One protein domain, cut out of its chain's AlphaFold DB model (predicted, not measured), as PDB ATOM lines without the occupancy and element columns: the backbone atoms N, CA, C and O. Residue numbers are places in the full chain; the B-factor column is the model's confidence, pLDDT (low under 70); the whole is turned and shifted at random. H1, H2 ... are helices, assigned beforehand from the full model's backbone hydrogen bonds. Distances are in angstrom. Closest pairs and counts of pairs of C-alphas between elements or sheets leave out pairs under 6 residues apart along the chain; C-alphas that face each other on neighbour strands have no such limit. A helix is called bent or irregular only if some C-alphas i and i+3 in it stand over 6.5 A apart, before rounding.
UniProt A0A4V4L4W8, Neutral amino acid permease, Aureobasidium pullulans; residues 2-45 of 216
ATOM      1  N   LEU A   2     -22.271  26.908 -95.182       61.31
ATOM      2  CA  LEU A   2     -23.054  27.755 -96.103       61.31
ATOM      3  C   LEU A   2     -22.662  29.256 -96.166       61.31
ATOM      4  O   LEU A   2     -22.680  29.789 -97.271       61.31
ATOM      5  N   PRO A   3     -22.240  29.933 -95.072       69.50
ATOM      6  CA  PRO A   3     -21.938  31.370 -95.124       69.50
ATOM      7  C   PRO A   3     -20.708  31.723 -95.969       69.50
ATOM      8  O   PRO A   3     -20.624  32.809 -96.522       69.50
ATOM      9  N   VAL A   4     -19.741  30.804 -96.082       74.44
ATOM     10  CA  VAL A   4     -18.507  31.058 -96.844       74.44
ATOM     11  C   VAL A   4     -18.791  31.027 -98.343       74.44
ATOM     12  O   VAL A   4     -18.224  31.811 -99.090       74.44
ATOM     13  N   ILE A   5     -19.706  30.158 -98.785       79.69
ATOM     14  CA  ILE A   5     -20.087  30.047-100.200       79.69
ATOM     15  C   ILE A   5     -20.799  31.325-100.662       79.69
ATOM     16  O   ILE A   5     -20.549  31.780-101.775       79.69
ATOM     17  N   SER A   6     -21.647  31.917 -99.812       77.88
ATOM     18  CA  SER A   6     -22.344  33.174-100.117       77.88
ATOM     19  C   SER A   6     -21.425  34.396-100.162       77.88
ATOM     20  O   SER A   6     -21.778  35.379-100.799       77.88
ATOM     21  N   GLU A   7     -20.254  34.325 -99.525       84.69
ATOM     22  CA  GLU A   7     -19.263  35.411 -99.506       84.69
ATOM     23  C   GLU A   7     -18.273  35.330-100.689       84.69
ATOM     24  O   GLU A   7     -17.514  36.260-100.957       84.69
ATOM     25  N   MET A   8     -18.250  34.217-101.436       85.81
ATOM     26  CA  MET A   8     -17.356  34.064-102.586       85.81
ATOM     27  C   MET A   8     -17.855  34.851-103.800       85.81
ATOM     28  O   MET A   8     -18.980  34.663-104.256       85.81
ATOM     29  N   ARG A   9     -16.952  35.622-104.428       86.44
ATOM     30  CA  ARG A   9     -17.224  36.336-105.691       86.44
ATOM     31  C   ARG A   9     -17.764  35.419-106.797       86.44
ATOM     32  O   ARG A   9     -18.599  35.848-107.586       86.44
ATOM     33  N   ASN A  10     -17.288  34.172-106.866       88.38
ATOM     34  CA  ASN A  10     -17.841  33.138-107.740       88.38
ATOM     35  C   ASN A  10     -18.110  31.841-106.951       88.38
ATOM     36  O   ASN A  10     -17.176  31.069-106.707       88.38
ATOM     37  N   PRO A  11     -19.373  31.543-106.596       85.06
ATOM     38  CA  PRO A  11     -19.729  30.350-105.823       85.06
ATOM     39  C   PRO A  11     -19.367  29.020-106.503       85.06
ATOM     40  O   PRO A  11     -19.182  28.006-105.829       85.06
ATOM     41  N   LYS A  12     -19.235  28.992-107.840       84.38
ATOM     42  CA  LYS A  12     -18.895  27.767-108.589       84.38
ATOM     43  C   LYS A  12     -17.460  27.292-108.343       84.38
ATOM     44  O   LYS A  12     -17.192  26.095-108.461       84.38
ATOM     45  N   ASP A  13     -16.552  28.193-107.968       88.62
ATOM     46  CA  ASP A  13     -15.151  27.851-107.695       88.62
ATOM     47  C   ASP A  13     -14.931  27.255-106.297       88.62
ATOM     48  O   ASP A  13     -13.838  26.771-105.998       88.62
ATOM     49  N   TYR A  14     -15.977  27.185-105.465       85.75
ATOM     50  CA  TYR A  14     -15.909  26.666-104.100       85.75
ATOM     51  C   TYR A  14     -15.240  25.288-103.994       85.75
ATOM     52  O   TYR A  14     -14.403  25.068-103.120       85.75
ATOM     53  N   LYS A  15     -15.547  24.368-104.919       86.81
ATOM     54  CA  LYS A  15     -14.973  23.011-104.915       86.81
ATOM     55  C   LYS A  15     -13.450  23.025-105.071       86.81
ATOM     56  O   LYS A  15     -12.771  22.239-104.420       86.81
ATOM     57  N   LYS A  16     -12.904  23.924-105.900       88.12
ATOM     58  CA  LYS A  16     -11.453  24.034-106.129       88.12
ATOM     59  C   LYS A  16     -10.746  24.504-104.860       88.12
ATOM     60  O   LYS A  16      -9.788  23.872-104.422       88.12
ATOM     61  N   SER A  17     -11.264  25.568-104.246       89.25
ATOM     62  CA  SER A  17     -10.742  26.095-102.981       89.25
ATOM     63  C   SER A  17     -10.862  25.073-101.850       89.25
ATOM     64  O   SER A  17      -9.930  24.933-101.059       89.25
ATOM     65  N   LEU A  18     -11.964  24.319-101.802       89.94
ATOM     66  CA  LEU A  18     -12.173  23.262-100.815       89.94
ATOM     67  C   LEU A  18     -11.130  22.146-100.944       89.94
ATOM     68  O   LEU A  18     -10.515  21.793 -99.943       89.94
ATOM     69  N   TYR A  19     -10.903  21.613-102.149       92.38
ATOM     70  CA  TYR A  19      -9.920  20.543-102.345       92.38
ATOM     71  C   TYR A  19      -8.494  21.000-102.037       92.38
ATOM     72  O   TYR A  19      -7.754  20.261-101.394       92.38
ATOM     73  N   LEU A  20      -8.123  22.224-102.426       93.75
ATOM     74  CA  LEU A  20      -6.811  22.784-102.097       93.75
ATOM     75  C   LEU A  20      -6.632  22.929-100.581       93.75
ATOM     76  O   LEU A  20      -5.616  22.508-100.032       93.75
ATOM     77  N   CYS A  21      -7.638  23.485 -99.900       93.12
ATOM     78  CA  CYS A  21      -7.618  23.657 -98.452       93.12
ATOM     79  C   CYS A  21      -7.537  22.306 -97.732       93.12
ATOM     80  O   CYS A  21      -6.667  22.122 -96.886       93.12
ATOM     81  N   MET A  22      -8.377  21.337 -98.104       94.00
ATOM     82  CA  MET A  22      -8.370  20.008 -97.487       94.00
ATOM     83  C   MET A  22      -7.078  19.242 -97.769       94.00
ATOM     84  O   MET A  22      -6.571  18.572 -96.871       94.00
ATOM     85  N   GLY A  23      -6.509  19.375 -98.969       96.12
ATOM     86  CA  GLY A  23      -5.202  18.809 -99.296       96.12
ATOM     87  C   GLY A  23      -4.097  19.386 -98.411       96.12
ATOM     88  O   GLY A  23      -3.347  18.628 -97.800       96.12
ATOM     89  N   PHE A  24      -4.048  20.713 -98.270       96.62
ATOM     90  CA  PHE A  24      -3.076  21.384 -97.405       96.62
ATOM     91  C   PHE A  24      -3.238  20.988 -95.933       96.62
ATOM     92  O   PHE A  24      -2.264  20.624 -95.280       96.62
ATOM     93  N   VAL A  25      -4.471  21.006 -95.421       95.56
ATOM     94  CA  VAL A  25      -4.783  20.627 -94.038       95.56
ATOM     95  C   VAL A  25      -4.371  19.179 -93.774       95.56
ATOM     96  O   VAL A  25      -3.666  18.914 -92.805       95.56
ATOM     97  N   THR A  26      -4.738  18.252 -94.660       95.50
ATOM     98  CA  THR A  26      -4.384  16.831 -94.526       95.50
ATOM     99  C   THR A  26      -2.872  16.631 -94.560       95.50
ATOM    100  O   THR A  26      -2.336  15.916 -93.719       95.50
ATOM    101  N   ALA A  27      -2.170  17.295 -95.482       96.81
ATOM    102  CA  ALA A  27      -0.716  17.217 -95.574       96.81
ATOM    103  C   ALA A  27      -0.032  17.770 -94.313       96.81
ATOM    104  O   ALA A  27       0.891  17.143 -93.801       96.81
ATOM    105  N   ALA A  28      -0.510  18.896 -93.779       96.00
ATOM    106  CA  ALA A  28       0.025  19.490 -92.557       96.00
ATOM    107  C   ALA A  28      -0.202  18.589 -91.332       96.00
ATOM    108  O   ALA A  28       0.740  18.335 -90.581       96.00
ATOM    109  N   TYR A  29      -1.418  18.054 -91.157       93.75
ATOM    110  CA  TYR A  29      -1.720  17.117 -90.070       93.75
ATOM    111  C   TYR A  29      -0.898  15.834 -90.179       93.75
ATOM    112  O   TYR A  29      -0.364  15.370 -89.170       93.75
ATOM    113  N   LEU A  30      -0.762  15.275 -91.385       95.19
ATOM    114  CA  LEU A  30       0.020  14.064 -91.614       95.19
ATOM    115  C   LEU A  30       1.508  14.305 -91.338       95.19
ATOM    116  O   LEU A  30       2.117  13.535 -90.600       95.19
ATOM    117  N   ALA A  31       2.080  15.387 -91.872       95.38
ATOM    118  CA  ALA A  31       3.478  15.741 -91.649       95.38
ATOM    119  C   ALA A  31       3.772  15.951 -90.158       95.38
ATOM    120  O   ALA A  31       4.721  15.370 -89.633       95.38
ATOM    121  N   PHE A  32       2.931  16.714 -89.453       91.12
ATOM    122  CA  PHE A  32       3.091  16.936 -88.016       91.12
ATOM    123  C   PHE A  32       2.981  15.628 -87.221       91.12
ATOM    124  O   PHE A  32       3.833  15.352 -86.378       91.12
ATOM    125  N   SER A  33       1.980  14.798 -87.522       90.56
ATOM    126  CA  SER A  33       1.767  13.526 -86.821       90.56
ATOM    127  C   SER A  33       2.937  12.561 -87.027       90.56
ATOM    128  O   SER A  33       3.412  11.973 -86.061       90.56
ATOM    129  N   LEU A  34       3.444  12.436 -88.259       92.56
ATOM    130  CA  LEU A  34       4.590  11.577 -88.570       92.56
ATOM    131  C   LEU A  34       5.871  12.055 -87.884       92.56
ATOM    132  O   LEU A  34       6.602  11.236 -87.333       92.56
ATOM    133  N   VAL A  35       6.136  13.365 -87.887       92.06
ATOM    134  CA  VAL A  35       7.318  13.939 -87.228       92.06
ATOM    135  C   VAL A  35       7.253  13.700 -85.722       92.06
ATOM    136  O   VAL A  35       8.191  13.149 -85.152       92.06
ATOM    137  N   VAL A  36       6.142  14.047 -85.070       89.25
ATOM    138  CA  VAL A  36       5.995  13.849 -83.619       89.25
ATOM    139  C   VAL A  36       6.092  12.364 -83.261       89.25
ATOM    140  O   VAL A  36       6.778  12.015 -82.303       89.25
ATOM    141  N   TYR A  37       5.489  11.481 -84.059       89.62
ATOM    142  CA  TYR A  37       5.583  10.038 -83.846       89.62
ATOM    143  C   TYR A  37       7.005   9.494 -84.026       89.62
ATOM    144  O   TYR A  37       7.439   8.662 -83.233       89.62
ATOM    145  N   ALA A  38       7.766   9.990 -85.003       90.25
ATOM    146  CA  ALA A  38       9.151   9.572 -85.208       90.25
ATOM    147  C   ALA A  38      10.070   9.948 -84.029       90.25
ATOM    148  O   ALA A  38      10.972   9.181 -83.699       90.25
ATOM    149  N   TYR A  39       9.842  11.100 -83.385       86.50
ATOM    150  CA  TYR A  39      10.685  11.575 -82.280       86.50
ATOM    151  C   TYR A  39      10.222  11.115 -80.890       86.50
ATOM    152  O   TYR A  39      11.060  10.833 -80.039       86.50
ATOM    153  N   CYS A  40       8.913  11.045 -80.637       83.75
ATOM    154  CA  CYS A  40       8.360  10.701 -79.320       83.75
ATOM    155  C   CYS A  40       7.914   9.231 -79.213       83.75
ATOM    156  O   CYS A  40       7.750   8.712 -78.107       83.75
ATOM    157  N   GLY A  41       7.726   8.543 -80.343       84.75
ATOM    158  CA  GLY A  41       7.270   7.157 -80.387       84.75
ATOM    159  C   GLY A  41       5.893   6.962 -79.748       84.75
ATOM    160  O   GLY A  41       4.996   7.789 -79.885       84.75
ATOM    161  N   GLN A  42       5.733   5.850 -79.028       80.56
ATOM    162  CA  GLN A  42       4.480   5.474 -78.357       80.56
ATOM    163  C   GLN A  42       4.162   6.291 -77.090       80.56
ATOM    164  O   GLN A  42       3.048   6.214 -76.587       80.56
ATOM    165  N   TRP A  43       5.115   7.075 -76.571       80.25
ATOM    166  CA  TRP A  43       4.993   7.796 -75.294       80.25
ATOM    167  C   TRP A  43       4.621   9.276 -75.474       80.25
ATOM    168  O   TRP A  43       5.026  10.129 -74.684       80.25
ATOM    169  N   ILE A  44       3.880   9.602 -76.536       83.56
ATOM    170  CA  ILE A  44       3.389  10.962 -76.780       83.56
ATOM    171  C   ILE A  44       2.395  11.342 -75.682       83.56
ATOM    172  O   ILE A  44       1.397  10.660 -75.465       83.56
ATOM    173  N   ALA A  45       2.651  12.466 -75.020       81.94
ATOM    174  CA  ALA A  45       1.691  13.085 -74.124       81.94
ATOM    175  C   ALA A  45       0.570  13.754 -74.927       81.94
ATOM    176  O   ALA A  45       0.824  14.384 -75.955       81.94
TER     177      ALA A  45
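AT A GLANCE: This is residues 2 to 45 of the 216 residues of the protein "Neutral amino acid permease" of Aureobasidium pullulans (UniProt A0A4V4L4W8). One long helix, H2, makes the length of a rod, with the short helix H1 folded back near its first end and a kink near its last. The printed part has 44 residues, with two named helices in the order H1, H2 and no named strand; its class is all helix. It is extended, with a radius of gyration of the C-alphas of 16.4 A and spans of 46 by 16 by 10 A.

HOW THE PARTS SIT: H1, residues 2 to 7, has a tight link of 3 residues to H2, residues 11 to 43. The two are close but not clearly touching; their closest C-alphas, those of Ile 5 and Pro 11, are 5.6 A apart. They run opposite ways at a steep tilt of 60 degrees. Every O i to N i+4 pair of H1 is within hydrogen-bond range, and 25 of 29 in H2.

IN THESE COORDINATES: H1 begins at C-alpha 2, (-23.054, 27.755, -96.103). H2 measures 45.3 A from C-alpha 11, (-19.729, 30.350, -105.823), to C-alpha 43, (4.993, 7.796, -75.294). It has a kink of 66 degrees near residue 37 and is irregular: C-alphas 39 and 42 are 9.5 A apart.

THE WHOLE: The C-alphas farthest apart, those of Arg 9 and Trp 43, are 47.2 A apart. Residues 16 to 35 of H2 stand free. The printed part has no cut; pLDDT is under 70 at residues 2 to 3.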